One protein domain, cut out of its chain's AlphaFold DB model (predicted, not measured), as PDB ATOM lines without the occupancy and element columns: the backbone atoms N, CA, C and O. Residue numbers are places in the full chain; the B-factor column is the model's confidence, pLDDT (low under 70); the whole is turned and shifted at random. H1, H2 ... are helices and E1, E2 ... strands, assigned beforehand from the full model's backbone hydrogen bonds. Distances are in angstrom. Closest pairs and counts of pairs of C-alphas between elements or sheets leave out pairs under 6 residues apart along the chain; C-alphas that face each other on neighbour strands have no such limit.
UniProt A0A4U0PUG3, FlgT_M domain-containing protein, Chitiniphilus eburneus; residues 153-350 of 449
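What this domain is: This is residues 153 to 350 of the 449 residues of the protein "FlgT_M domain-containing protein" of Chitiniphilus eburneus (UniProt A0A4U0PUG3). The domain is a long, twisted sheet with helices on both faces of its body and a long arm of strands at one end: strand E6 runs from the arm, where E4 and E5 are its neighbours, into the body, where E3 and E7 are. In the body H2 and H6 cover one face, H4 crosses the opposite face, and residues 198 to 205 stick out. The printed part has 198 residues with six named helices and seven named strands; along the chain come E1, then H1 and H2, then E2, then H3 and H4, then the strands E3 to E7, and last H5 and H6; the class is mixed, helices and strands, and the sheet is branched, with E1 and E2 parallel, E1 and E3 parallel, and E6 antiparallel to each of its neighbours E3, E4, E5 and E7. It is only just loose, close to compact, with a radius of gyration of the C-alphas of 20.0 A, and spans 69 by 34 by 24 A, the arm making the length.

How they stand to each other: Begin at E1, residues 153 to 155: E2, residues 190 to 193, lies on one side of it and E3, residues 227 to 235, on the other side, both parallel to it. Look for N 153 and O 190 at 2.8 A, and for N 154 and O 227 at 2.9 A. Between E1 and E2 come H1, residues 163 to 166, and H2, residues 172 to 186, a strand-helix-strand unit, two parallel neighbour strands with helices between, whose crossover is right-handed. H1 only grazes the sheet. H2 is on the sheet at a height of 5.9 A, over E2 and only just over E1, with 3 C-alphas; it runs along the strands, at 13 degrees to E2 on the local plane. H3, residues 204 to 207, is not on the sheet. H4, residues 213 to 223, is on the opposite face from H2 at a height of 9.0 A and runs across the strands, at 89 degrees on the local plane to E6, residues 269 to 290. E3 runs on into E4, residues 238 to 248, at 66 degrees, and E4 bends by 84 degrees at residue 241. E6 has E3 and E4 on one side, and E5, residues 257 to 260, and E7, residues 296 to 306, on the other side, each antiparallel to it; find N 230 and O 287 at 2.9 A, N 244 and O 274 at 2.8 A, N 259 and O 273 at 2.9 A, and N 284 and O 302 at 2.9 A. E5, E6 and E7 form a meander, each strand the antiparallel neighbour of the one before, with hairpins E5 and E6, and E6 and E7. H6, residues 327 to 348, is on the same face as H2, over E6 at a height of 7.9 A, along the strands at 2 degrees to E6 on the local plane. With residues 336 to 344 alone it touches H2, closest at the C-alphas of Leu 184 and Ala 340, 5.0 A, at a steep tilt of 49 degrees, the same way. H5, residues 321 to 325, is not on the sheet and only just touches H6, only at the corner, with 3 pairs of C-alphas within 8 A, the closest those of Phe 324 and Ala 330, 5.1 A. In H2, H4, H5 and H6 every O i to N i+4 pair is within hydrogen-bond range; H1 and H3 are too short for one.

Where its parts are: Find C-alpha 153 at (18.378, -12.902, 130.238), where E1 begins. H2 measures 20.9 A from first to last C-alpha, H4 15.5 A, E3 25.6 A and E4 22.6 A. E6 starts at C-alpha 269, (-20.220, -32.982, 98.378), bends by 74 degrees at residue 272 and measures 59.2 A. E7 measures 30.4 A, and H6 runs 31.5 A to C-alpha 348 at (25.039, -4.919, 124.608). The short elements E1, H1, E2, H3, E5 and H5 are passed over here.

The domain as a whole: The two C-alphas farthest apart are those of Leu 265 and Leu 350, 70.6 A. The printed part has no cut, and the link from E7 to H5, residues 307 to 320, is long. Look to residues 194 to 209 for low confidence, with pLDDT under 70; the mean of the printed part is 85.5.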
ATOM      1  N   VAL A 153      19.744 -13.376 130.469       93.50
ATOM      2  CA  VAL A 153      18.378 -12.902 130.238       93.50
ATOM      3  C   VAL A 153      17.369 -13.997 130.563       93.50
ATOM      4  O   VAL A 153      17.529 -15.150 130.163       93.50
ATOM      5  N   LEU A 154      16.306 -13.620 131.268       92.75
ATOM      6  CA  LEU A 154      15.133 -14.453 131.505       92.75
ATOM      7  C   LEU A 154      13.997 -14.018 130.584       92.75
ATOM      8  O   LEU A 154      13.569 -12.873 130.672       92.75
ATOM      9  N   VAL A 155      13.467 -14.916 129.757       93.00
ATOM     10  CA  VAL A 155      12.258 -14.634 128.964       93.00
ATOM     11  C   VAL A 155      11.035 -15.146 129.714       93.00
ATOM     12  O   VAL A 155      10.928 -16.351 129.962       93.00
ATOM     13  N   THR A 156      10.110 -14.258 130.076       88.00
ATOM     14  CA  THR A 156       8.833 -14.626 130.707       88.00
ATOM     15  C   THR A 156       7.817 -15.086 129.659       88.00
ATOM     16  O   THR A 156       7.960 -14.757 128.477       88.00
ATOM     17  N   PRO A 157       6.751 -15.800 130.057       84.25
ATOM     18  CA  PRO A 157       5.621 -16.047 129.170       84.25
ATOM     19  C   PRO A 157       5.060 -14.733 128.613       84.25
ATOM     20  O   PRO A 157       5.020 -13.719 129.316       84.25
ATOM     21  N   PHE A 158       4.633 -14.745 127.350       86.50
ATOM     22  CA  PHE A 158       3.991 -13.588 126.727       86.50
ATOM     23  C   PHE A 158       2.581 -13.436 127.288       86.50
ATOM     24  O   PHE A 158       1.880 -14.425 127.423       86.50
ATOM     25  N   SER A 159       2.111 -12.233 127.586       85.62
ATOM     26  CA  SER A 159       0.687 -12.015 127.866       85.62
ATOM     27  C   SER A 159      -0.063 -11.787 126.553       85.62
ATOM     28  O   SER A 159       0.464 -11.158 125.640       85.62
ATOM     29  N   ILE A 160      -1.286 -12.307 126.427       86.62
ATOM     30  CA  ILE A 160      -2.126 -12.108 125.236       86.62
ATOM     31  C   ILE A 160      -3.375 -11.352 125.666       86.62
ATOM     32  O   ILE A 160      -4.147 -11.859 126.477       86.62
ATOM     33  N   ARG A 161      -3.586 -10.146 125.122       86.31
ATOM     34  CA  ARG A 161      -4.738  -9.307 125.491       86.31
ATOM     35  C   ARG A 161      -6.075  -9.933 125.095       86.31
ATOM     36  O   ARG A 161      -7.040  -9.820 125.845       86.31
ATOM     37  N   GLN A 162      -6.135 -10.598 123.942       88.12
ATOM     38  CA  GLN A 162      -7.331 -11.290 123.457       88.12
ATOM     39  C   GLN A 162      -6.989 -12.723 123.014       88.12
ATOM     40  O   GLN A 162      -6.754 -12.955 121.828       88.12
ATOM     41  N   PRO A 163      -6.999 -13.712 123.933       88.81
ATOM     42  CA  PRO A 163      -6.634 -15.099 123.619       88.81
ATOM     43  C   PRO A 163      -7.466 -15.743 122.500       88.81
ATOM     44  O   PRO A 163      -6.984 -16.632 121.799       88.81
ATOM     45  N   SER A 164      -8.702 -15.277 122.288       89.75
ATOM     46  CA  SER A 164      -9.571 -15.762 121.210       89.75
ATOM     47  C   SER A 164      -8.995 -15.507 119.813       89.75
ATOM     48  O   SER A 164      -9.258 -16.298 118.911       89.75
ATOM     49  N   GLN A 165      -8.174 -14.468 119.627       89.94
ATOM     50  CA  GLN A 165      -7.566 -14.122 118.333       89.94
ATOM     51  C   GLN A 165      -6.427 -15.065 117.905       89.94
ATOM     52  O   GLN A 165      -6.091 -15.121 116.723       89.94
ATOM     53  N   SER A 166      -5.850 -15.811 118.848       89.62
ATOM     54  CA  SER A 166      -4.751 -16.762 118.617       89.62
ATOM     55  C   SER A 166      -5.158 -18.222 118.839       89.62
ATOM     56  O   SER A 166      -4.300 -19.093 118.922       89.62
ATOM     57  N   SER A 167      -6.454 -18.495 119.016       89.06
ATOM     58  CA  SER A 167      -6.944 -19.824 119.416       89.06
ATOM     59  C   SER A 167      -6.867 -20.886 118.314       89.06
ATOM     60  O   SER A 167      -6.916 -22.073 118.622       89.06
ATOM     61  N   ASP A 168      -6.669 -20.468 117.065       88.88
ATOM     62  CA  ASP A 168      -6.436 -21.337 115.911       88.88
ATOM     63  C   ASP A 168      -4.976 -21.812 115.791       88.88
ATOM     64  O   ASP A 168      -4.667 -22.607 114.910       88.88
ATOM     65  N   VAL A 169      -4.075 -21.336 116.663       91.00
ATOM     66  CA  VAL A 169      -2.682 -21.791 116.740       91.00
ATOM     67  C   VAL A 169      -2.415 -22.397 118.114       91.00
ATOM     68  O   VAL A 169      -2.366 -21.709 119.138       91.00
ATOM     69  N   GLY A 170      -2.170 -23.704 118.144       90.44
ATOM     70  CA  GLY A 170      -1.825 -24.423 119.361       90.44
ATOM     71  C   GLY A 170      -0.533 -23.901 119.993       90.44
ATOM     72  O   GLY A 170       0.455 -23.641 119.307       90.44
ATOM     73  N   GLN A 171      -0.515 -23.785 121.325       87.81
ATOM     74  CA  GLN A 171       0.667 -23.391 122.110       87.81
ATOM     75  C   GLN A 171       1.264 -22.021 121.740       87.81
ATOM     76  O   GLN A 171       2.436 -21.777 122.011       87.81
ATOM     77  N   PHE A 172       0.473 -21.104 121.173       90.31
ATOM     78  CA  PHE A 172       0.944 -19.797 120.700       90.31
ATOM     79  C   PHE A 172       1.798 -19.030 121.729       90.31
ATOM     80  O   PHE A 172       2.912 -18.604 121.431       90.31
ATOM     81  N   GLN A 173       1.321 -18.917 122.973       87.69
ATOM     82  CA  GLN A 173       1.995 -18.181 124.050       87.69
ATOM     83  C   GLN A 173       3.362 -18.777 124.431       87.69
ATOM     84  O   GLN A 173       4.368 -18.069 124.507       87.69
ATOM     85  N   ILE A 174       3.396 -20.092 124.666       85.62
ATOM     86  CA  ILE A 174       4.607 -20.831 125.060       85.62
ATOM     87  C   ILE A 174       5.586 -20.894 123.884       85.62
ATOM     88  O   ILE A 174       6.799 -20.766 124.062       85.62
ATOM     89  N   GLY A 175       5.052 -21.044 122.674       91.06
ATOM     90  CA  GLY A 175       5.800 -21.038 121.430       91.06
ATOM     91  C   GLY A 175       6.527 -19.716 121.187       91.06
ATOM     92  O   GLY A 175       7.715 -19.741 120.873       91.06
ATOM     93  N   LEU A 176       5.873 -18.571 121.413       93.69
ATOM     94  CA  LEU A 176       6.513 -17.250 121.332       93.69
ATOM     95  C   LEU A 176       7.667 -17.107 122.330       93.69
ATOM     96  O   LEU A 176       8.760 -16.683 121.954       93.69
ATOM     97  N   GLN A 177       7.452 -17.506 123.587       92.25
ATOM     98  CA  GLN A 177       8.494 -17.471 124.616       92.25
ATOM     99  C   GLN A 177       9.699 -18.334 124.211       92.25
ATOM    100  O   GLN A 177      10.843 -17.877 124.273       92.25
ATOM    101  N   ALA A 178       9.460 -19.572 123.774       91.94
ATOM    102  CA  ALA A 178      10.517 -20.485 123.349       91.94
ATOM    103  C   ALA A 178      11.247 -19.977 122.095       91.94
ATOM    104  O   ALA A 178      12.478 -19.948 122.069       91.94
ATOM    105  N   GLY A 179      10.494 -19.515 121.095       94.31
ATOM    106  CA  GLY A 179      11.018 -18.984 119.842       94.31
ATOM    107  C   GLY A 179      11.883 -17.741 120.039       94.31
ATOM    108  O   GLY A 179      12.941 -17.641 119.413       94.31
ATOM    109  N   LEU A 180      11.481 -16.832 120.935       96.25
ATOM    110  CA  LEU A 180      12.288 -15.669 121.299       96.25
ATOM    111  C   LEU A 180      13.516 -16.069 122.124       96.25
ATOM    112  O   LEU A 180      14.602 -15.568 121.857       96.25
ATOM    113  N   THR A 181      13.381 -16.992 123.081       94.44
ATOM    114  CA  THR A 181      14.523 -17.454 123.895       94.44
ATOM    115  C   THR A 181      15.635 -18.038 123.025       94.44
ATOM    116  O   THR A 181      16.799 -17.700 123.227       94.44
ATOM    117  N   SER A 182      15.279 -18.861 122.031       93.94
ATOM    118  CA  SER A 182      16.241 -19.411 121.067       93.94
ATOM    119  C   SER A 182      16.952 -18.302 120.293       93.94
ATOM    120  O   SER A 182      18.174 -18.247 120.270       93.94
ATOM    121  N   ARG A 183      16.194 -17.353 119.731       96.19
ATOM    122  CA  ARG A 183      16.761 -16.259 118.928       96.19
ATOM    123  C   ARG A 183      17.644 -15.321 119.737       96.19
ATOM    124  O   ARG A 183      18.643 -14.840 119.219       96.19
ATOM    125  N   LEU A 184      17.301 -15.063 121.002       94.75
ATOM    126  CA  LEU A 184      18.152 -14.291 121.909       94.75
ATOM    127  C   LEU A 184      19.495 -15.004 122.146       94.75
ATOM    128  O   LEU A 184      20.535 -14.346 122.192       94.75
ATOM    129  N   ALA A 185      19.490 -16.338 122.243       91.69
ATOM    130  CA  ALA A 185      20.719 -17.123 122.309       91.69
ATOM    131  C   ALA A 185      21.552 -17.015 121.019       91.69
ATOM    132  O   ALA A 185      22.768 -16.815 121.098       91.69
ATOM    133  N   ASP A 186      20.899 -17.051 119.854       92.56
ATOM    134  CA  ASP A 186      21.549 -16.934 118.540       92.56
ATOM    135  C   ASP A 186      22.228 -15.571 118.334       92.56
ATOM    136  O   ASP A 186      23.301 -15.490 117.737       92.56
ATOM    137  N   VAL A 187      21.654 -14.493 118.882       91.62
ATOM    138  CA  VAL A 187      22.242 -13.136 118.835       91.62
ATOM    139  C   VAL A 187      23.233 -12.854 119.975       91.62
ATOM    140  O   VAL A 187      23.629 -11.710 120.185       91.62
ATOM    141  N   GLY A 188      23.668 -13.885 120.707       87.75
ATOM    142  CA  GLY A 188      24.777 -13.785 121.658       87.75
ATOM    143  C   GLY A 188      24.395 -13.463 123.106       87.75
ATOM    144  O   GLY A 188      25.283 -13.159 123.902       87.75
ATOM    145  N   LEU A 189      23.121 -13.565 123.491       89.31
ATOM    146  CA  LEU A 189      22.696 -13.453 124.892       89.31
ATOM    147  C   LEU A 189      22.679 -14.830 125.567       89.31
ATOM    148  O   LEU A 189      22.329 -15.833 124.954       89.31
ATOM    149  N   PHE A 190      23.015 -14.907 126.854       88.06
ATOM    150  CA  PHE A 190      22.783 -16.129 127.625       88.06
ATOM    151  C   PHE A 190      21.313 -16.130 128.041       88.06
ATOM    152  O   PHE A 190      20.926 -15.410 128.957       88.06
ATOM    153  N   SER A 191      20.480 -16.884 127.334       84.75
ATOM    154  CA  SER A 191      19.026 -16.789 127.481       84.75
ATOM    155  C   SER A 191      18.446 -18.060 128.071       84.75
ATOM    156  O   SER A 191      18.751 -19.162 127.621       84.75
ATOM    157  N   GLN A 192      17.576 -17.899 129.062       85.25
ATOM    158  CA  GLN A 192      16.833 -18.995 129.666       85.25
ATOM    159  C   GLN A 192      15.346 -18.671 129.740       85.25
ATOM    160  O   GLN A 192      14.932 -17.510 129.834       85.25
ATOM    161  N   ARG A 193      14.528 -19.721 129.694       81.31
ATOM    162  CA  ARG A 193      13.080 -19.592 129.838       81.31
ATOM    163  C   ARG A 193      12.729 -19.485 131.309       81.31
ATOM    164  O   ARG A 193      13.161 -20.317 132.103       81.31
ATOM    165  N   GLY A 194      11.901 -18.506 131.653       67.62
ATOM    166  CA  GLY A 194      11.193 -18.537 132.922       67.62
ATOM    167  C   GLY A 194      10.244 -19.719 132.948       67.62
ATOM    168  O   GLY A 194       9.544 -19.978 131.963       67.62
ATOM    169  N   ALA A 195      10.224 -20.430 134.075       63.31
ATOM    170  CA  ALA A 195       9.108 -21.307 134.372       63.31
ATOM    171  C   ALA A 195       7.817 -20.478 134.314       63.31
ATOM    172  O   ALA A 195       7.821 -19.280 134.614       63.31
ATOM    173  N   ASN A 196       6.712 -21.114 133.933       55.44
ATOM    174  CA  ASN A 196       5.401 -20.573 134.256       55.44
ATOM    175  C   ASN A 196       5.326 -20.577 135.786       55.44
ATOM    176  O   ASN A 196       4.996 -21.611 136.366       55.44
ATOM    177  N   ASP A 197       5.740 -19.490 136.440       46.12
ATOM    178  CA  ASP A 197       5.647 -19.330 137.889       46.12
ATOM    179  C   ASP A 197       4.151 -19.342 138.260       46.12
ATOM    180  O   ASP A 197       3.489 -18.318 138.296       46.12
ATOM    181  N   ILE A 198       3.639 -20.558 138.454       39.56
ATOM    182  CA  ILE A 198       2.406 -21.011 139.106       39.56
ATOM    183  C   ILE A 198       1.065 -20.382 138.618       39.56
ATOM    184  O   ILE A 198       0.811 -19.200 138.828       39.56
ATOM    185  N   PRO A 199       0.111 -21.197 138.104       32.72
ATOM    186  CA  PRO A 199      -1.187 -20.768 137.545       32.72
ATOM    187  C   PRO A 199      -2.273 -20.292 138.535       32.72
ATOM    188  O   PRO A 199      -3.432 -20.195 138.139       32.72
ATOM    189  N   PHE A 200      -1.971 -20.051 139.814       33.66
ATOM    190  CA  PHE A 200      -3.013 -19.988 140.861       33.66
ATOM    191  C   PHE A 200      -3.255 -18.622 141.512       33.66
ATOM    192  O   PHE A 200      -4.011 -18.532 142.475       33.66
ATOM    193  N   THR A 201      -2.725 -17.542 140.943       33.72
ATOM    194  CA  THR A 201      -3.156 -16.183 141.302       33.72
ATOM    195  C   THR A 201      -3.618 -15.467 140.046       33.72
ATOM    196  O   THR A 201      -2.835 -14.835 139.343       33.72
ATOM    197  N   ILE A 202      -4.914 -15.598 139.751       34.44
ATOM    198  CA  ILE A 202      -5.632 -14.677 138.867       34.44
ATOM    199  C   ILE A 202      -5.710 -13.350 139.624       34.44
ATOM    200  O   ILE A 202      -6.706 -13.051 140.271       34.44
ATOM    201  N   ASP A 203      -4.631 -12.577 139.594       35.97
ATOM    202  CA  ASP A 203      -4.719 -11.150 139.856       35.97
ATOM    203  C   ASP A 203      -4.536 -10.451 138.505       35.97
ATOM    204  O   ASP A 203      -3.441 -10.482 137.936       35.97
ATOM    205  N   PRO A 204      -5.593  -9.854 137.931       39.72
ATOM    206  CA  PRO A 204      -5.499  -9.108 136.680       39.72
ATOM    207  C   PRO A 204      -4.413  -8.016 136.723       39.72
ATOM    208  O   PRO A 204      -3.864  -7.665 135.676       39.72
ATOM    209  N   GLY A 205      -4.053  -7.534 137.925       41.88
ATOM    210  CA  GLY A 205      -2.966  -6.582 138.170       41.88
ATOM    211  C   GLY A 205      -1.547  -7.176 138.212       41.88
ATOM    212  O   GLY A 205      -0.590  -6.415 138.100       41.88
ATOM    213  N   LEU A 206      -1.379  -8.506 138.315       49.28
ATOM    214  CA  LEU A 206      -0.074  -9.208 138.278       49.28
ATOM    215  C   LEU A 206       0.529  -9.332 136.868       49.28
ATOM    216  O   LEU A 206       1.678  -9.740 136.717       49.28
ATOM    217  N   SER A 207      -0.224  -8.960 135.834       55.91
ATOM    218  CA  SER A 207       0.161  -9.158 134.431       55.91
ATOM    219  C   SER A 207       1.142  -8.107 133.899       55.91
ATOM    220  O   SER A 207       1.846  -8.359 132.921       55.91
ATOM    221  N   ASP A 208       1.168  -6.909 134.497       67.19
ATOM    222  CA  ASP A 208       1.968  -5.788 134.005       67.19
ATOM    223  C   ASP A 208       3.224  -5.585 134.859       67.19
ATOM    224  O   ASP A 208       3.236  -4.821 135.827       67.19
ATOM    225  N   LEU A 209       4.316  -6.245 134.460       66.44
ATOM    226  CA  LEU A 209       5.626  -6.125 135.115       66.44
ATOM    227  C   LEU A 209       6.124  -4.676 135.228       66.44
ATOM    228  O   LEU A 209       6.946  -4.385 136.095       66.44
ATOM    229  N   ARG A 210       5.599  -3.743 134.418       71.12
ATOM    230  CA  ARG A 210       5.929  -2.310 134.501       71.12
ATOM    231  C   ARG A 210       5.578  -1.693 135.849       71.12
ATOM    232  O   ARG A 210       6.229  -0.741 136.260       71.12
ATOM    233  N   GLN A 211       4.564  -2.222 136.526       70.50
ATOM    234  CA  GLN A 211       4.094  -1.712 137.815       70.50
ATOM    235  C   GLN A 211       4.668  -2.506 138.994       70.50
ATOM    236  O   GLN A 211       4.316  -2.247 140.141       70.50
ATOM    237  N   GLN A 212       5.551  -3.481 138.730       76.25
ATOM    238  CA  GLN A 212       6.033  -4.418 139.744       76.25
ATOM    239  C   GLN A 212       7.560  -4.593 139.753       76.25
ATOM    240  O   GLN A 212       8.052  -5.718 139.590       76.25
ATOM    241  N   PRO A 213       8.339  -3.527 140.027       77.25
ATOM    242  CA  PRO A 213       9.798  -3.618 140.083       77.25
ATOM    243  C   PRO A 213      10.302  -4.703 141.047       77.25
ATOM    244  O   PRO A 213      11.227  -5.446 140.722       77.25
ATOM    245  N   GLU A 214       9.660  -4.880 142.209       76.75
ATOM    246  CA  GLU A 214      10.031  -5.945 143.153       76.75
ATOM    247  C   GLU A 214       9.839  -7.352 142.588       76.75
ATOM    248  O   GLU A 214      10.634  -8.253 142.871       76.75
ATOM    249  N   HIS A 215       8.793  -7.570 141.789       81.25
ATOM    250  CA  HIS A 215       8.555  -8.875 141.189       81.25
ATOM    251  C   HIS A 215       9.639  -9.204 140.159       81.25
ATOM    252  O   HIS A 215      10.200 -10.302 140.211       81.25
ATOM    253  N   VAL A 216      10.010  -8.229 139.322       82.88
ATOM    254  CA  VAL A 216      11.143  -8.333 138.390       82.88
ATOM    255  C   VAL A 216      12.431  -8.675 139.140       82.88
ATOM    256  O   VAL A 216      13.090  -9.658 138.799       82.88
ATOM    257  N   ARG A 217      12.750  -7.945 140.218       83.06
ATOM    258  CA  ARG A 217      13.932  -8.220 141.052       83.06
ATOM    259  C   ARG A 217      13.907  -9.623 141.647       83.06
ATOM    260  O   ARG A 217      14.924 -10.311 141.671       83.06
ATOM    261  N   ARG A 218      12.758 -10.082 142.157       81.81
ATOM    262  CA  ARG A 218      12.619 -11.448 142.692       81.81
ATOM    263  C   ARG A 218      12.859 -12.502 141.614       81.81
ATOM    264  O   ARG A 218      13.607 -13.437 141.889       81.81
ATOM    265  N   MET A 219      12.273 -12.350 140.425       85.19
ATOM    266  CA  MET A 219      12.488 -13.276 139.307       85.19
ATOM    267  C   MET A 219      13.959 -13.304 138.894       85.19
ATOM    268  O   MET A 219      14.559 -14.375 138.842       85.19
ATOM    269  N   ALA A 220      14.561 -12.131 138.693       84.44
ATOM    270  CA  ALA A 220      15.954 -12.020 138.292       84.44
ATOM    271  C   ALA A 220      16.908 -12.654 139.311       84.44
ATOM    272  O   ALA A 220      17.767 -13.453 138.940       84.44
ATOM    273  N   ARG A 221      16.702 -12.379 140.607       82.44
ATOM    274  CA  ARG A 221      17.492 -12.969 141.699       82.44
ATOM    275  C   ARG A 221      17.327 -14.483 141.798       82.44
ATOM    276  O   ARG A 221      18.326 -15.168 141.980       82.44
ATOM    277  N   ARG A 222      16.097 -15.001 141.694       82.81
ATOM    278  CA  ARG A 222      15.821 -16.449 141.772       82.81
ATOM    279  C   ARG A 222      16.437 -17.214 140.609       82.81
ATOM    280  O   ARG A 222      16.924 -18.316 140.804       82.81
ATOM    281  N   GLN A 223      16.401 -16.620 139.421       83.25
ATOM    282  CA  GLN A 223      16.886 -17.241 138.192       83.25
ATOM    283  C   GLN A 223      18.361 -16.909 137.902       83.25
ATOM    284  O   GLN A 223      18.921 -17.409 136.932       83.25
ATOM    285  N   GLY A 224      19.006 -16.060 138.710       82.31
ATOM    286  CA  GLY A 224      20.405 -15.666 138.519       82.31
ATOM    287  C   GLY A 224      20.662 -14.908 137.210       82.31
ATOM    288  O   GLY A 224      21.716 -15.088 136.596       82.31
ATOM    289  N   VAL A 225      19.708 -14.089 136.749       89.38
ATOM    290  CA  VAL A 225      19.834 -13.295 135.509       89.38
ATOM    291  C   VAL A 225      20.054 -11.817 135.782       89.38
ATOM    292  O   VAL A 225      19.723 -11.306 136.848       89.38
ATOM    293  N   GLN A 226      20.583 -11.126 134.775       88.75
ATOM    294  CA  GLN A 226      20.809  -9.684 134.808       88.75
ATOM    295  C   GLN A 226      19.588  -8.922 134.296       88.75
ATOM    296  O   GLN A 226      19.290  -7.845 134.793       88.75
ATOM    297  N   PHE A 227      18.865  -9.492 133.328       92.38
ATOM    298  CA  PHE A 227      17.732  -8.836 132.681       92.38
ATOM    299  C   PHE A 227      16.534  -9.768 132.561       92.38
ATOM    300  O   PHE A 227      16.683 -10.985 132.429       92.38
ATOM    301  N   VAL A 228      15.342  -9.182 132.564       92.62
ATOM    302  CA  VAL A 228      14.083  -9.890 132.320       92.62
ATOM    303  C   VAL A 228      13.454  -9.329 131.051       92.62
ATOM    304  O   VAL A 228      13.301  -8.120 130.911       92.62
ATOM    305  N   VAL A 229      13.097 -10.208 130.122       93.69
ATOM    306  CA  VAL A 229      12.391  -9.894 128.882       93.69
ATOM    307  C   VAL A 229      10.969 -10.417 128.991       93.69
ATOM    308  O   VAL A 229      10.752 -11.585 129.309       93.69
ATOM    309  N   SER A 230      10.006  -9.556 128.696       90.44
ATOM    310  CA  SER A 230       8.586  -9.886 128.671       90.44
ATOM    311  C   SER A 230       7.945  -9.413 127.373       90.44
ATOM    312  O   SER A 230       8.483  -8.545 126.682       90.44
ATOM    313  N   GLY A 231       6.796  -9.989 127.036       90.38
ATOM    314  CA  GLY A 231       6.068  -9.675 125.816       90.38
ATOM    315  C   GLY A 231       4.576  -9.511 126.071       90.38
ATOM    316  O   GLY A 231       3.986 -10.278 126.832       90.38
ATOM    317  N   ILE A 232       3.960  -8.528 125.417       91.06
ATOM    318  CA  ILE A 232       2.506  -8.331 125.409       91.06
ATOM    319  C   ILE A 232       2.023  -8.389 123.965       91.06
ATOM    320  O   ILE A 232       2.333  -7.513 123.164       91.06
ATOM    321  N   VAL A 233       1.245  -9.412 123.633       93.00
ATOM    322  CA  VAL A 233       0.563  -9.533 122.346       93.00
ATOM    323  C   VAL A 233      -0.715  -8.700 122.409       93.00
ATOM    324  O   VAL A 233      -1.649  -9.024 123.148       93.00
ATOM    325  N   ASN A 234      -0.731  -7.603 121.653       91.62
ATOM    326  CA  ASN A 234      -1.812  -6.623 121.638       91.62
ATOM    327  C   ASN A 234      -2.900  -6.959 120.612       91.62
ATOM    328  O   ASN A 234      -4.071  -6.730 120.900       91.62
ATOM    329  N   ASP A 235      -2.521  -7.458 119.433       93.75
ATOM    330  CA  ASP A 235      -3.457  -7.794 118.354       93.75
ATOM    331  C   ASP A 235      -2.893  -8.925 117.479       93.75
ATOM    332  O   ASP A 235      -1.766  -8.851 116.982       93.75
ATOM    333  N   THR A 236      -3.685  -9.980 117.289       94.88
ATOM    334  CA  THR A 236      -3.399 -11.085 116.354       94.88
ATOM    335  C   THR A 236      -4.558 -11.372 115.404       94.88
ATOM    336  O   THR A 236      -4.630 -12.448 114.801       94.88
ATOM    337  N   ARG A 237      -5.488 -10.417 115.268       93.06
ATOM    338  CA  ARG A 237      -6.738 -10.621 114.544       93.06
ATOM    339  C   ARG A 237      -6.505 -10.968 113.078       93.06
ATOM    340  O   ARG A 237      -5.650 -10.390 112.401       93.06
ATOM    341  N   ALA A 238      -7.353 -11.858 112.584       91.88
ATOM    342  CA  ALA A 238      -7.585 -12.049 111.165       91.88
ATOM    343  C   ALA A 238      -8.725 -11.112 110.718       91.88
ATOM    344  O   ALA A 238      -9.749 -11.004 111.399       91.88
ATOM    345  N   GLU A 239      -8.539 -10.388 109.616       90.06
ATOM    346  CA  GLU A 239      -9.483  -9.380 109.131       90.06
ATOM    347  C   GLU A 239      -9.559  -9.295 107.600       90.06
ATOM    348  O   GLU A 239      -8.702  -9.785 106.859       90.06
ATOM    349  N   GLY A 240     -10.625  -8.645 107.126       88.94
ATOM    350  CA  GLY A 240     -10.977  -8.579 105.711       88.94
ATOM    351  C   GLY A 240     -11.453  -9.923 105.160       88.94
ATOM    352  O   GLY A 240     -11.250 -10.967 105.769       88.94
ATOM    353  N   GLU A 241     -12.074  -9.900 103.984       90.56
ATOM    354  CA  GLU A 241     -12.581 -11.112 103.338       90.56
ATOM    355  C   GLU A 241     -12.011 -11.261 101.930       90.56
ATOM    356  O   GLU A 241     -11.895 -10.298 101.167       90.56
ATOM    357  N   ARG A 242     -11.665 -12.498 101.585       91.19
ATOM    358  CA  ARG A 242     -11.398 -12.950 100.225       91.19
ATOM    359  C   ARG A 242     -12.275 -14.165  99.961       91.19
ATOM    360  O   ARG A 242     -12.345 -15.068 100.787       91.19
ATOM    361  N   TYR A 243     -12.919 -14.207  98.802       91.19
ATOM    362  CA  TYR A 243     -13.769 -15.334  98.431       91.19
ATOM    363  C   TYR A 243     -12.975 -16.389  97.654       91.19
ATOM    364  O   TYR A 243     -12.124 -16.066  96.823       91.19
ATOM    365  N   THR A 244     -13.231 -17.660  97.945       89.31
ATOM    366  CA  THR A 244     -12.641 -18.814  97.262       89.31
ATOM    367  C   THR A 244     -13.684 -19.915  97.086       89.31
ATOM    368  O   THR A 244     -14.672 -19.955  97.816       89.31
ATOM    369  N   TYR A 245     -13.496 -20.797  96.110       88.88
ATOM    370  CA  TYR A 245     -14.394 -21.929  95.893       88.88
ATOM    371  C   TYR A 245     -13.995 -23.101  96.790       88.88
ATOM    372  O   TYR A 245     -12.812 -23.367  96.980       88.88
ATOM    373  N   SER A 246     -14.982 -23.808  97.334       86.62
ATOM    374  CA  SER A 246     -14.776 -24.996  98.167       86.62
ATOM    375  C   SER A 246     -15.776 -26.080  97.783       86.62
ATOM    376  O   SER A 246     -16.962 -25.797  97.625       86.62
ATOM    377  N   LEU A 247     -15.308 -27.325  97.663       84.19
ATOM    378  CA  LEU A 247     -16.125 -28.479  97.264       84.19
ATOM    379  C   LEU A 247     -16.499 -29.402  98.440       84.19
ATOM    380  O   LEU A 247     -17.459 -30.159  98.338       84.19
ATOM    381  N   GLY A 248     -15.768 -29.341  99.559       81.00
ATOM    382  CA  GLY A 248     -15.928 -30.274 100.683       81.00
ATOM    383  C   GLY A 248     -16.898 -29.794 101.763       81.00
ATOM    384  O   GLY A 248     -16.910 -28.614 102.109       81.00
ATOM    385  N   ALA A 249     -17.682 -30.701 102.345       76.38
ATOM    386  CA  ALA A 249     -18.662 -30.369 103.386       76.38
ATOM    387  C   ALA A 249     -18.056 -29.772 104.671       76.38
ATOM    388  O   ALA A 249     -18.642 -28.863 105.251       76.38
ATOM    389  N   ASN A 250     -16.844 -30.196 105.047       77.69
ATOM    390  CA  ASN A 250     -16.171 -29.799 106.293       77.69
ATOM    391  C   ASN A 250     -14.896 -28.960 106.064       77.69
ATOM    392  O   ASN A 250     -13.979 -28.973 106.875       77.69
ATOM    393  N   ASP A 251     -14.815 -28.238 104.945       80.81
ATOM    394  CA  ASP A 251     -13.655 -27.410 104.572       80.81
ATOM    395  C   ASP A 251     -13.808 -25.955 105.064       80.81
ATOM    396  O   ASP A 251     -13.774 -24.998 104.286       80.81
ATOM    397  N   VAL A 252     -14.042 -25.777 106.367       84.00
ATOM    398  CA  VAL A 252     -14.129 -24.457 107.014       84.00
ATOM    399  C   VAL A 252     -13.187 -24.434 108.208       84.00
ATOM    400  O   VAL A 252     -13.377 -25.177 109.168       84.00
ATOM    401  N   LYS A 253     -12.166 -23.578 108.145       85.38
ATOM    402  CA  LYS A 253     -11.260 -23.332 109.272       85.38
ATOM    403  C   LYS A 253     -11.824 -22.268 110.210       85.38
ATOM    404  O   LYS A 253     -12.769 -21.549 109.876       85.38
ATOM    405  N   GLN A 254     -11.211 -22.126 111.380       79.44
ATOM    406  CA  GLN A 254     -11.583 -21.077 112.322       79.44
ATOM    407  C   GLN A 254     -11.439 -19.685 111.679       79.44
ATOM    408  O   GLN A 254     -10.415 -19.359 111.083       79.44
ATOM    409  N   GLY A 255     -12.491 -18.869 111.785       79.44
ATOM    410  CA  GLY A 255     -12.557 -17.539 111.168       79.44
ATOM    411  C   GLY A 255     -13.001 -17.526 109.699       79.44
ATOM    412  O   GLY A 255     -13.202 -16.446 109.147       79.44
ATOM    413  N   GLU A 256     -13.198 -18.687 109.067       88.00
ATOM    414  CA  GLU A 256     -13.763 -18.798 107.719       88.00
ATOM    415  C   GLU A 256     -15.291 -18.965 107.774       88.00
ATOM    416  O   GLU A 256     -15.853 -19.468 108.748       88.00
ATOM    417  N   ARG A 257     -15.990 -18.552 106.711       88.19
ATOM    418  CA  ARG A 257     -17.444 -18.755 106.554       88.19
ATOM    419  C   ARG A 257     -17.725 -19.343 105.184       88.19
ATOM    420  O   ARG A 257     -17.160 -18.877 104.200       88.19
ATOM    421  N   LYS A 258     -18.618 -20.325 105.083       89.06
ATOM    422  CA  LYS A 258     -18.965 -20.957 103.804       89.06
ATOM    423  C   LYS A 258     -20.458 -20.854 103.524       89.06
ATOM    424  O   LYS A 258     -21.271 -21.294 104.328       89.06
ATOM    425  N   ALA A 259     -20.799 -20.313 102.358       88.25
ATOM    426  CA  ALA A 259     -22.121 -20.444 101.763       88.25
ATOM    427  C   ALA A 259     -22.079 -21.637 100.805       88.25
ATOM    428  O   ALA A 259     -21.322 -21.622  99.832       88.25
ATOM    429  N   SER A 260     -22.838 -22.686 101.109       86.94
ATOM    430  CA  SER A 260     -22.834 -23.933 100.339       86.94
ATOM    431  C   SER A 260     -24.216 -24.269  99.810       86.94
ATOM    432  O   SER A 260     -25.227 -23.857 100.379       86.94
ATOM    433  N   ILE A 261     -24.239 -25.012  98.710       82.88
ATOM    434  CA  ILE A 261     -25.456 -25.611  98.178       82.88
ATOM    435  C   ILE A 261     -25.563 -27.002  98.796       82.88
ATOM    436  O   ILE A 261     -24.725 -27.864  98.534       82.88
ATOM    437  N   ALA A 262     -26.583 -27.203  99.630       77.00
ATOM    438  CA  ALA A 262     -26.894 -28.507 100.198       77.00
ATOM    439  C   ALA A 262     -27.654 -29.343  99.162       77.00
ATOM    440  O   ALA A 262     -28.734 -28.949  98.719       77.00
ATOM    441  N   ILE A 263     -27.086 -30.484  98.771       80.31
ATOM    442  CA  ILE A 263     -27.726 -31.440  97.864       80.31
ATOM    443  C   ILE A 263     -28.188 -32.635  98.704       80.31
ATOM    444  O   ILE A 263     -27.336 -33.355  99.230       80.31
ATOM    445  N   PRO A 264     -29.507 -32.874  98.836       77.50
ATOM    446  CA  PRO A 264     -30.016 -34.027  99.569       77.50
ATOM    447  C   PRO A 264     -29.417 -35.338  99.038       77.50
ATOM    448  O   PRO A 264     -29.331 -35.518  97.824       77.50
ATOM    449  N   LEU A 265     -29.053 -36.253  99.945       80.31
ATOM    450  CA  LEU A 265     -28.451 -37.580  99.689       80.31
ATOM    451  C   LEU A 265     -26.950 -37.598  99.325       80.31
ATOM    452  O   LEU A 265     -26.398 -38.686  99.165       80.31
ATOM    453  N   ILE A 266     -26.269 -36.447  99.220       79.38
ATOM    454  CA  ILE A 266     -24.831 -36.369  98.883       79.38
ATOM    455  C   ILE A 266     -24.098 -35.398  99.827       79.38
ATOM    456  O   ILE A 266     -23.388 -34.490  99.402       79.38
ATOM    457  N   ASP A 267     -24.242 -35.606 101.137       71.00
ATOM    458  CA  ASP A 267     -23.763 -34.667 102.169       71.00
ATOM    459  C   ASP A 267     -22.232 -34.515 102.233       71.00
ATOM    460  O   ASP A 267     -21.726 -33.579 102.843       71.00
ATOM    461  N   PHE A 268     -21.468 -35.405 101.590       75.75
ATOM    462  CA  PHE A 268     -20.010 -35.284 101.470       75.75
ATOM    463  C   PHE A 268     -19.576 -34.263 100.403       75.75
ATOM    464  O   PHE A 268     -18.441 -33.778 100.443       75.75
ATOM    465  N   PHE A 269     -20.466 -33.923  99.464       81.25
ATOM    466  CA  PHE A 269     -20.220 -32.982  98.378       81.25
ATOM    467  C   PHE A 269     -21.086 -31.734  98.561       81.25
ATOM    468  O   PHE A 269     -22.268 -31.713  98.227       81.25
ATOM    469  N   ALA A 270     -20.473 -30.670  99.074       84.00
ATOM    470  CA  ALA A 270     -21.148 -29.403  99.331       84.00
ATOM    471  C   ALA A 270     -20.390 -28.271  98.621       84.00
ATOM    472  O   ALA A 270     -19.568 -27.587  99.250       84.00
ATOM    473  N   PRO A 271     -20.599 -28.073  97.306       88.56
ATOM    474  CA  PRO A 271     -19.959 -26.988  96.582       88.56
ATOM    475  C   PRO A 271     -20.443 -25.639  97.121       88.56
ATOM    476  O   PRO A 271     -21.608 -25.462  97.482       88.56
ATOM    477  N   GLY A 272     -19.537 -24.673  97.201       89.12
ATOM    478  CA  GLY A 272     -19.855 -23.375  97.771       89.12
ATOM    479  C   GLY A 272     -18.763 -22.334  97.620       89.12
ATOM    480  O   GLY A 272     -17.655 -22.608  97.153       89.12
ATOM    481  N   ILE A 273     -19.099 -21.126  98.061       91.38
ATOM    482  CA  ILE A 273     -18.188 -19.990  98.151       91.38
ATOM    483  C   ILE A 273     -17.802 -19.823  99.618       91.38
ATOM    484  O   ILE A 273     -18.654 -19.711 100.501       91.38
ATOM    485  N   LYS A 274     -16.499 -19.809  99.876       91.38
ATOM    486  CA  LYS A 274     -15.905 -19.623 101.193       91.38
ATOM    487  C   LYS A 274     -15.321 -18.220 101.305       91.38
ATOM    488  O   LYS A 274     -14.489 -17.832 100.490       91.38
ATOM    489  N   ALA A 275     -15.759 -17.468 102.306       91.56
ATOM    490  CA  ALA A 275     -15.125 -16.242 102.759       91.56
ATOM    491  C   ALA A 275     -13.983 -16.616 103.708       91.56
ATOM    492  O   ALA A 275     -14.221 -17.180 104.779       91.56
ATOM    493  N   VAL A 276     -12.752 -16.325 103.299       91.69
ATOM    494  CA  VAL A 276     -11.552 -16.522 104.114       91.69
ATOM    495  C   VAL A 276     -10.960 -15.172 104.514       91.69
ATOM    496  O   VAL A 276     -11.051 -14.221 103.727       91.69
ATOM    497  N   PRO A 277     -10.339 -15.060 105.698       92.31
ATOM    498  CA  PRO A 277      -9.634 -13.852 106.090       92.31
ATOM    499  C   PRO A 277      -8.581 -13.431 105.062       92.31
ATOM    500  O   PRO A 277      -7.848 -14.264 104.525       92.31
ATOM    501  N   ARG A 278      -8.516 -12.128 104.764       93.00
ATOM    502  CA  ARG A 278      -7.573 -11.587 103.768       93.00
ATOM    503  C   ARG A 278      -6.229 -11.220 104.382       93.00
ATOM    504  O   ARG A 278      -5.210 -11.349 103.709       93.00
ATOM    505  N   LEU A 279      -6.248 -10.701 105.604       94.69
ATOM    506  CA  LEU A 279      -5.092 -10.179 106.322       94.69
ATOM    507  C   LEU A 279      -5.066 -10.742 107.737       94.69
ATOM    508  O   LEU A 279      -6.111 -11.024 108.321       94.69
ATOM    509  N   ARG A 280      -3.873 -10.846 108.313       95.25
ATOM    510  CA  ARG A 280      -3.694 -11.124 109.734       95.25
ATOM    511  C   ARG A 280      -2.614 -10.247 110.327       95.25
ATOM    512  O   ARG A 280      -1.555 -10.064 109.725       95.25
ATOM    513  N   ARG A 281      -2.914  -9.689 111.498       96.56
ATOM    514  CA  ARG A 281      -2.027  -8.792 112.237       96.56
ATOM    515  C   ARG A 281      -1.165  -9.562 113.227       96.56
ATOM    516  O   ARG A 281      -1.529 -10.638 113.700       96.56
ATOM    517  N   PHE A 282      -0.011  -8.998 113.528       97.62
ATOM    518  CA  PHE A 282       0.837  -9.394 114.636       97.62
ATOM    519  C   PHE A 282       1.409  -8.120 115.252       97.62
ATOM    520  O   PHE A 282       2.346  -7.526 114.719       97.62
ATOM    521  N   ASP A 283       0.779  -7.686 116.339       97.56
ATOM    522  CA  ASP A 283       1.166  -6.524 117.128       97.56
ATOM    523  C   ASP A 283       1.611  -6.977 118.516       97.56
ATOM    524  O   ASP A 283       0.823  -7.515 119.301       97.56
ATOM    525  N   VAL A 284       2.887  -6.759 118.812       95.88
ATOM    526  CA  VAL A 284       3.520  -7.193 120.051       95.88
ATOM    527  C   VAL A 284       4.389  -6.089 120.639       95.88
ATOM    528  O   VAL A 284       5.088  -5.365 119.936       95.88
ATOM    529  N   GLU A 285       4.350  -5.952 121.956       94.50
ATOM    530  CA  GLU A 285       5.195  -5.043 122.718       94.50
ATOM    531  C   GLU A 285       6.250  -5.851 123.478       94.50
ATOM    532  O   GLU A 285       5.911  -6.712 124.289       94.50
ATOM    533  N   LEU A 286       7.526  -5.577 123.200       94.75
ATOM    534  CA  LEU A 286       8.669  -6.133 123.913       94.75
ATOM    535  C   LEU A 286       9.024  -5.211 125.080       94.75
ATOM    536  O   LEU A 286       9.215  -4.006 124.894       94.75
ATOM    537  N   LEU A 287       9.140  -5.793 126.268       92.94
ATOM    538  CA  LEU A 287       9.510  -5.109 127.499       92.94
ATOM    539  C   LEU A 287      10.824  -5.682 128.010       92.94
ATOM    540  O   LEU A 287      10.952  -6.896 128.178       92.94
ATOM    541  N   LEU A 288      11.785  -4.808 128.281       92.31
ATOM    542  CA  LEU A 288      13.080  -5.182 128.818       92.31
ATOM    543  C   LEU A 288      13.288  -4.521 130.172       92.31
ATOM    544  O   LEU A 288      13.208  -3.300 130.281       92.31
ATOM    545  N   PHE A 289      13.596  -5.320 131.185       89.56
ATOM    546  CA  PHE A 289      13.778  -4.857 132.551       89.56
ATOM    547  C   PHE A 289      15.175  -5.159 133.079       89.56
ATOM    548  O   PHE A 289      15.747  -6.214 132.789       89.56
ATOM    549  N   ASP A 290      15.680  -4.260 133.916       85.38
ATOM    550  CA  ASP A 290      16.856  -4.503 134.743       85.38
ATOM    551  C   ASP A 290      16.489  -5.412 135.924       85.38
ATOM    552  O   ASP A 290      15.587  -5.116 136.705       85.38
ATOM    553  N   GLY A 291      17.202  -6.523 136.077       84.19
ATOM    554  CA  GLY A 291      16.997  -7.479 137.157       84.19
ATOM    555  C   GLY A 291      17.463  -6.983 138.529       84.19
ATOM    556  O   GLY A 291      17.035  -7.532 139.548       84.19
ATOM    557  N   ILE A 292      18.313  -5.953 138.577       76.69
ATOM    558  CA  ILE A 292      18.849  -5.401 139.829       76.69
ATOM    559  C   ILE A 292      17.896  -4.352 140.403       76.69
ATOM    560  O   ILE A 292      17.458  -4.485 141.548       76.69
ATOM    561  N   SER A 293      17.542  -3.335 139.614       74.19
ATOM    562  CA  SER A 293      16.629  -2.265 140.034       74.19
ATOM    563  C   SER A 293      15.153  -2.591 139.805       74.19
ATOM    564  O   SER A 293      14.296  -2.014 140.466       74.19
ATOM    565  N   GLY A 294      14.814  -3.519 138.908       77.81
ATOM    566  CA  GLY A 294      13.435  -3.745 138.463       77.81
ATOM    567  C   GLY A 294      12.916  -2.682 137.487       77.81
ATOM    568  O   GLY A 294      11.737  -2.710 137.140       77.81
ATOM    569  N   ALA A 295      13.761  -1.738 137.058       81.50
ATOM    570  CA  ALA A 295      13.373  -0.664 136.151       81.50
ATOM    571  C   ALA A 295      13.132  -1.173 134.722       81.50
ATOM    572  O   ALA A 295      13.824  -2.071 134.237       81.50
ATOM    573  N   LEU A 296      12.174  -0.556 134.027       84.06
ATOM    574  CA  LEU A 296      11.951  -0.758 132.596       84.06
ATOM    575  C   LEU A 296      13.036  -0.011 131.805       84.06
ATOM    576  O   LEU A 296      13.082   1.216 131.828       84.06
ATOM    577  N   ILE A 297      13.895  -0.757 131.114       86.31
ATOM    578  CA  ILE A 297      14.977  -0.234 130.269       86.31
ATOM    579  C   ILE A 297      14.430   0.201 128.912       86.31
ATOM    580  O   ILE A 297      14.773   1.269 128.420       86.31
ATOM    581  N   GLU A 298      13.625  -0.659 128.289       87.88
ATOM    582  CA  GLU A 298      13.124  -0.447 126.934       87.88
ATOM    583  C   GLU A 298      11.711  -0.999 126.801       87.88
ATOM    584  O   GLU A 298      11.365  -2.054 127.346       87.88
ATOM    585  N   ARG A 299      10.909  -0.276 126.022       91.50
ATOM    586  CA  ARG A 299       9.579  -0.690 125.596       91.50
ATOM    587  C   ARG A 299       9.429  -0.404 124.118       91.50
ATOM    588  O   ARG A 299       9.323   0.755 123.720       91.50
ATOM    589  N   ARG A 300       9.388  -1.462 123.315       95.19
ATOM    590  CA  ARG A 300       9.356  -1.346 121.858       95.19
ATOM    591  C   ARG A 300       8.204  -2.144 121.276       95.19
ATOM    592  O   ARG A 300       8.051  -3.327 121.567       95.19
ATOM    593  N   ARG A 301       7.401  -1.486 120.441       96.25
ATOM    594  CA  ARG A 301       6.281  -2.102 119.725       96.25
ATOM    595  C   ARG A 301       6.730  -2.585 118.351       96.25
ATOM    596  O   ARG A 301       7.424  -1.864 117.636       96.25
ATOM    597  N   PHE A 302       6.281  -3.776 117.989       97.94
ATOM    598  CA  PHE A 302       6.484  -4.422 116.703       97.94
ATOM    599  C   PHE A 302       5.105  -4.734 116.130       97.94
ATOM    600  O   PHE A 302       4.412  -5.617 116.625       97.94
ATOM    601  N   ASP A 303       4.703  -3.982 115.110       97.31
ATOM    602  CA  ASP A 303       3.435  -4.163 114.407       97.31
ATOM    603  C   ASP A 303       3.720  -4.552 112.961       97.31
ATOM    604  O   ASP A 303       4.540  -3.931 112.278       97.31
ATOM    605  N   ALA A 304       3.051  -5.602 112.500       97.31
ATOM    606  CA  ALA A 304       2.977  -5.908 111.088       97.31
ATOM    607  C   ALA A 304       1.711  -6.688 110.745       97.31
ATOM    608  O   ALA A 304       1.022  -7.239 111.603       97.31
ATOM    609  N   SER A 305       1.424  -6.760 109.451       96.81
ATOM    610  CA  SER A 305       0.359  -7.594 108.913       96.81
ATOM    611  C   SER A 305       0.815  -8.285 107.639       96.81
ATOM    612  O   SER A 305       1.741  -7.833 106.964       96.81
ATOM    613  N   THR A 306       0.172  -9.402 107.326       96.81
ATOM    614  CA  THR A 306       0.385 -10.121 106.072       96.81
ATOM    615  C   THR A 306      -0.930 -10.675 105.549       96.81
ATOM    616  O   THR A 306      -1.870 -10.877 106.318       96.81
ATOM    617  N   GLY A 307      -0.998 -10.890 104.239       93.19
ATOM    618  CA  GLY A 307      -2.071 -11.654 103.610       93.19
ATOM    619  C   GLY A 307      -1.652 -13.097 103.348       93.19
ATOM    620  O   GLY A 307      -0.733 -13.608 103.979       93.19
ATOM    621  N   GLY A 308      -2.323 -13.747 102.397       88.31
ATOM    622  CA  GLY A 308      -1.981 -15.108 101.977       88.31
ATOM    623  C   GLY A 308      -2.542 -16.177 102.916       88.31
ATOM    624  O   GLY A 308      -3.737 -16.169 103.222       88.31
ATOM    625  N   THR A 309      -1.702 -17.121 103.334       84.94
ATOM    626  CA  THR A 309      -2.083 -18.219 104.234       84.94
ATOM    627  C   THR A 309      -2.079 -17.730 105.676       84.94
ATOM    628  O   THR A 309      -1.059 -17.756 106.363       84.94
ATOM    629  N   VAL A 310      -3.244 -17.259 106.118       88.12
ATOM    630  CA  VAL A 310      -3.433 -16.640 107.440       88.12
ATOM    631  C   VAL A 310      -4.399 -17.397 108.357       88.12
ATOM    632  O   VAL A 310      -4.586 -16.991 109.505       88.12
ATOM    633  N   THR A 311      -5.000 -18.484 107.867       85.38
ATOM    634  CA  THR A 311      -5.872 -19.389 108.628       85.38
ATOM    635  C   THR A 311      -5.266 -20.778 108.746       85.38
ATOM    636  O   THR A 311      -4.778 -21.369 107.771       85.38
ATOM    637  N   PHE A 312      -5.356 -21.333 109.947       86.50
ATOM    638  CA  PHE A 312      -4.700 -22.580 110.308       86.50
ATOM    639  C   PHE A 312      -5.687 -23.735 110.468       86.50
ATOM    640  O   PHE A 312      -6.888 -23.532 110.662       86.50
ATOM    641  N   ALA A 313      -5.185 -24.958 110.298       82.19
ATOM    642  CA  ALA A 313      -5.928 -26.153 110.679       82.19
ATOM    643  C   ALA A 313      -5.984 -26.258 112.213       82.19
ATOM    644  O   ALA A 313      -5.160 -25.665 112.906       82.19
ATOM    645  N   ALA A 314      -6.954 -27.006 112.743       77.12
ATOM    646  CA  ALA A 314      -7.195 -27.083 114.187       77.12
ATOM    647  C   ALA A 314      -6.019 -27.674 114.993       77.12
ATOM    648  O   ALA A 314      -5.930 -27.463 116.199       77.12
ATOM    649  N   ASP A 315      -5.132 -28.421 114.338       83.88
ATOM    650  CA  ASP A 315      -3.963 -29.082 114.912       83.88
ATOM    651  C   ASP A 315      -2.643 -28.333 114.662       83.88
ATOM    652  O   ASP A 315      -1.582 -28.802 115.085       83.88
ATOM    653  N   GLU A 316      -2.682 -27.163 114.012       90.25
ATOM    654  CA  GLU A 316      -1.481 -26.370 113.764       90.25
ATOM    655  C   GLU A 316      -0.860 -25.911 115.087       90.25
ATOM    656  O   GLU A 316      -1.518 -25.332 115.954       90.25
ATOM    657  N   GLN A 317       0.440 -26.147 115.238       91.06
ATOM    658  CA  GLN A 317       1.182 -25.799 116.444       91.06
ATOM    659  C   GLN A 317       2.159 -24.673 116.152       91.06
ATOM    660  O   GLN A 317       2.899 -24.709 115.169       91.06
ATOM    661  N   PHE A 318       2.235 -23.703 117.059       92.75
ATOM    662  CA  PHE A 318       3.285 -22.701 116.992       92.75
ATOM    663  C   PHE A 318       4.658 -23.376 117.018       92.75
ATOM    664  O   PHE A 318       4.923 -24.248 117.846       92.75
ATOM    665  N   GLY A 319       5.557 -22.921 116.151       89.81
ATOM    666  CA  GLY A 319       6.922 -23.431 116.100       89.81
ATOM    667  C   GLY A 319       7.121 -24.609 115.147       89.81
ATOM    668  O   GLY A 319       8.265 -24.985 114.902       89.81
ATOM    669  N   SER A 320       6.045 -25.181 114.599       93.00
ATOM    670  CA  SER A 320       6.132 -26.245 113.600       93.00
ATOM    671  C   SER A 320       6.725 -25.723 112.280       93.00
ATOM    672  O   SER A 320       6.655 -24.532 111.952       93.00
ATOM    673  N   GLY A 321       7.285 -26.636 111.480       92.31
ATOM    674  CA  GLY A 321       7.728 -26.310 110.123       92.31
ATOM    675  C   GLY A 321       6.571 -25.861 109.221       92.31
ATOM    676  O   GLY A 321       6.743 -24.933 108.437       92.31
ATOM    677  N   SER A 322       5.383 -26.464 109.372       91.75
ATOM    678  CA  SER A 322       4.166 -26.085 108.637       91.75
ATOM    679  C   SER A 322       3.707 -24.672 108.980       91.75
ATOM    680  O   SER A 322       3.420 -23.894 108.073       91.75
ATOM    681  N   PHE A 323       3.728 -24.299 110.262       94.31
ATOM    682  CA  PHE A 323       3.383 -22.959 110.716       94.31
ATOM    683  C   PHE A 323       4.322 -21.926 110.098       94.31
ATOM    684  O   PHE A 323       3.856 -20.990 109.448       94.31
ATOM    685  N   PHE A 324       5.641 -22.103 110.237       94.25
ATOM    686  CA  PHE A 324       6.618 -21.145 109.706       94.25
ATOM    687  C   PHE A 324       6.696 -21.109 108.174       94.25
ATOM    688  O   PHE A 324       7.178 -20.117 107.632       94.25
ATOM    689  N   ALA A 325       6.191 -22.133 107.479       94.06
ATOM    690  CA  ALA A 325       6.038 -22.120 106.026       94.06
ATOM    691  C   ALA A 325       4.859 -21.250 105.544       94.06
ATOM    692  O   ALA A 325       4.800 -20.909 104.364       94.06
ATOM    693  N   THR A 326       3.926 -20.881 106.428       94.38
ATOM    694  CA  THR A 326       2.839 -19.947 106.089       94.38
ATOM    695  C   THR A 326       3.316 -18.496 106.061       94.38
ATOM    696  O   THR A 326       4.279 -18.130 106.735       94.38
ATOM    697  N   ASP A 327       2.586 -17.632 105.350       95.56
ATOM    698  CA  ASP A 327       2.869 -16.194 105.311       95.56
ATOM    699  C   ASP A 327       2.841 -15.565 106.713       95.56
ATOM    700  O   ASP A 327       3.700 -14.746 107.053       95.56
ATOM    701  N   TYR A 328       1.879 -15.966 107.553       95.94
ATOM    702  CA  TYR A 328       1.788 -15.477 108.929       95.94
ATOM    703  C   TYR A 328       2.920 -16.000 109.812       95.94
ATOM    704  O   TYR A 328       3.535 -15.216 110.533       95.94
ATOM    705  N   GLY A 329       3.253 -17.290 109.737       96.25
ATOM    706  CA  GLY A 329       4.376 -17.836 110.500       96.25
ATOM    707  C   GLY A 329       5.710 -17.202 110.105       96.25
ATOM    708  O   GLY A 329       6.491 -16.831 110.983       96.25
ATOM    709  N   ALA A 330       5.947 -16.978 108.810       97.12
ATOM    710  CA  ALA A 330       7.124 -16.263 108.319       97.12
ATOM    711  C   ALA A 330       7.178 -14.812 108.837       97.12
ATOM    712  O   ALA A 330       8.237 -14.349 109.278       97.12
ATOM    713  N   LEU A 331       6.036 -14.107 108.855       98.00
ATOM    714  CA  LEU A 331       5.925 -12.770 109.444       98.00
ATOM    715  C   LEU A 331       6.299 -12.778 110.933       98.00
ATOM    716  O   LEU A 331       7.119 -11.968 111.367       98.00
ATOM    717  N   VAL A 332       5.722 -13.703 111.704       97.56
ATOM    718  CA  VAL A 332       5.988 -13.837 113.142       97.56
ATOM    719  C   VAL A 332       7.457 -14.180 113.395       97.56
ATOM    720  O   VAL A 332       8.080 -13.567 114.260       97.56
ATOM    721  N   SER A 333       8.050 -15.086 112.609       97.56
ATOM    722  CA  SER A 333       9.484 -15.402 112.682       97.56
ATOM    723  C   SER A 333      10.344 -14.155 112.486       97.56
ATOM    724  O   SER A 333      11.191 -13.854 113.327       97.56
ATOM    725  N   LYS A 334      10.075 -13.379 111.428       97.94
ATOM    726  CA  LYS A 334      10.798 -12.136 111.134       97.94
ATOM    727  C   LYS A 334      10.686 -11.120 112.275       97.94
ATOM    728  O   LYS A 334      11.667 -10.443 112.586       97.94
ATOM    729  N   GLN A 335       9.512 -11.013 112.900       98.19
ATOM    730  CA  GLN A 335       9.310 -10.125 114.046       98.19
ATOM    731  C   GLN A 335      10.037 -10.621 115.297       98.19
ATOM    732  O   GLN A 335      10.638  -9.813 115.999       98.19
ATOM    733  N   MET A 336      10.083 -11.932 115.557       97.81
ATOM    734  CA  MET A 336      10.899 -12.479 116.647       97.81
ATOM    735  C   MET A 336      12.396 -12.224 116.438       97.81
ATOM    736  O   MET A 336      13.087 -11.885 117.397       97.81
ATOM    737  N   ASP A 337      12.894 -12.309 115.202       98.00
ATOM    738  CA  ASP A 337      14.286 -11.960 114.893       98.00
ATOM    739  C   ASP A 337      14.558 -10.469 115.143       98.00
ATOM    740  O   ASP A 337      15.617 -10.093 115.647       98.00
ATOM    741  N   ALA A 338      13.601  -9.600 114.795       98.12
ATOM    742  CA  ALA A 338      13.695  -8.165 115.050       98.12
ATOM    743  C   ALA A 338      13.669  -7.847 116.554       98.12
ATOM    744  O   ALA A 338      14.475  -7.037 117.011       98.12
ATOM    745  N   MET A 339      12.807  -8.518 117.326       97.94
ATOM    746  CA  MET A 339      12.770  -8.418 118.787       97.94
ATOM    747  C   MET A 339      14.099  -8.849 119.417       97.94
ATOM    748  O   MET A 339      14.627  -8.136 120.268       97.94
ATOM    749  N   ALA A 340      14.668  -9.976 118.977       97.12
ATOM    750  CA  ALA A 340      15.940 -10.470 119.496       97.12
ATOM    751  C   ALA A 340      17.100  -9.508 119.206       97.12
ATOM    752  O   ALA A 340      17.861  -9.175 120.116       97.12
ATOM    753  N   ARG A 341      17.200  -8.997 117.969       95.75
ATOM    754  CA  ARG A 341      18.207  -7.986 117.602       95.75
ATOM    755  C   ARG A 341      18.055  -6.703 118.416       95.75
ATOM    756  O   ARG A 341      19.041  -6.236 118.971       95.75
ATOM    757  N   ALA A 342      16.835  -6.188 118.560       94.62
ATOM    758  CA  ALA A 342      16.579  -4.986 119.352       94.62
ATOM    759  C   ALA A 342      16.966  -5.165 120.831       94.62
ATOM    760  O   ALA A 342      17.557  -4.268 121.431       94.62
ATOM    761  N   ALA A 343      16.672  -6.330 121.419       93.44
ATOM    762  CA  ALA A 343      17.091  -6.647 122.781       93.44
ATOM    763  C   ALA A 343      18.620  -6.723 122.902       93.44
ATOM    764  O   ALA A 343      19.185  -6.165 123.840       93.44
ATOM    765  N   ALA A 344      19.297  -7.377 121.953       91.31
ATOM    766  CA  ALA A 344      20.754  -7.468 121.939       91.31
ATOM    767  C   ALA A 344      21.416  -6.093 121.786       91.31
ATOM    768  O   ALA A 344      22.326  -5.778 122.548       91.31
ATOM    769  N   GLU A 345      20.931  -5.249 120.873       89.31
ATOM    770  CA  GLU A 345      21.399  -3.869 120.695       89.31
ATOM    771  C   GLU A 345      21.303  -3.083 122.007       89.31
ATOM    772  O   GLU A 345      22.301  -2.523 122.461       89.31
ATOM    773  N   GLN A 346      20.145  -3.123 122.673       90.00
ATOM    774  CA  GLN A 346      19.927  -2.395 123.923       90.00
ATOM    775  C   GLN A 346      20.796  -2.923 125.075       90.00
ATOM    776  O   GLN A 346      21.382  -2.148 125.832       90.00
ATOM    777  N   LEU A 347      20.891  -4.247 125.222       88.88
ATOM    778  CA  LEU A 347      21.605  -4.885 126.329       88.88
ATOM    779  C   LEU A 347      23.121  -4.905 126.153       88.88
ATOM    780  O   LEU A 347      23.849  -4.905 127.145       88.88
ATOM    781  N   SER A 348      23.606  -4.903 124.913       83.56
ATOM    782  CA  SER A 348      25.039  -4.919 124.608       83.56
ATOM    783  C   SER A 348      25.777  -3.688 125.128       83.56
ATOM    784  O   SER A 348      26.979  -3.762 125.356       83.56
ATOM    785  N   CYS A 349      25.072  -2.577 125.360       80.56
ATOM    786  CA  CYS A 349      25.632  -1.350 125.919       80.56
ATOM    787  C   CYS A 349      25.631  -1.285 127.447       80.56
ATOM    788  O   CYS A 349      26.262  -0.394 128.020       80.56
ATOM    789  N   LEU A 350      24.976  -2.236 128.112       83.94
ATOM    790  CA  LEU A 350      24.949  -2.322 129.566       83.94
ATOM    791  C   LEU A 350      26.112  -3.185 130.067       83.94
ATOM    792  O   LEU A 350      26.429  -4.196 129.434       83.94
TER     793      LEU A 350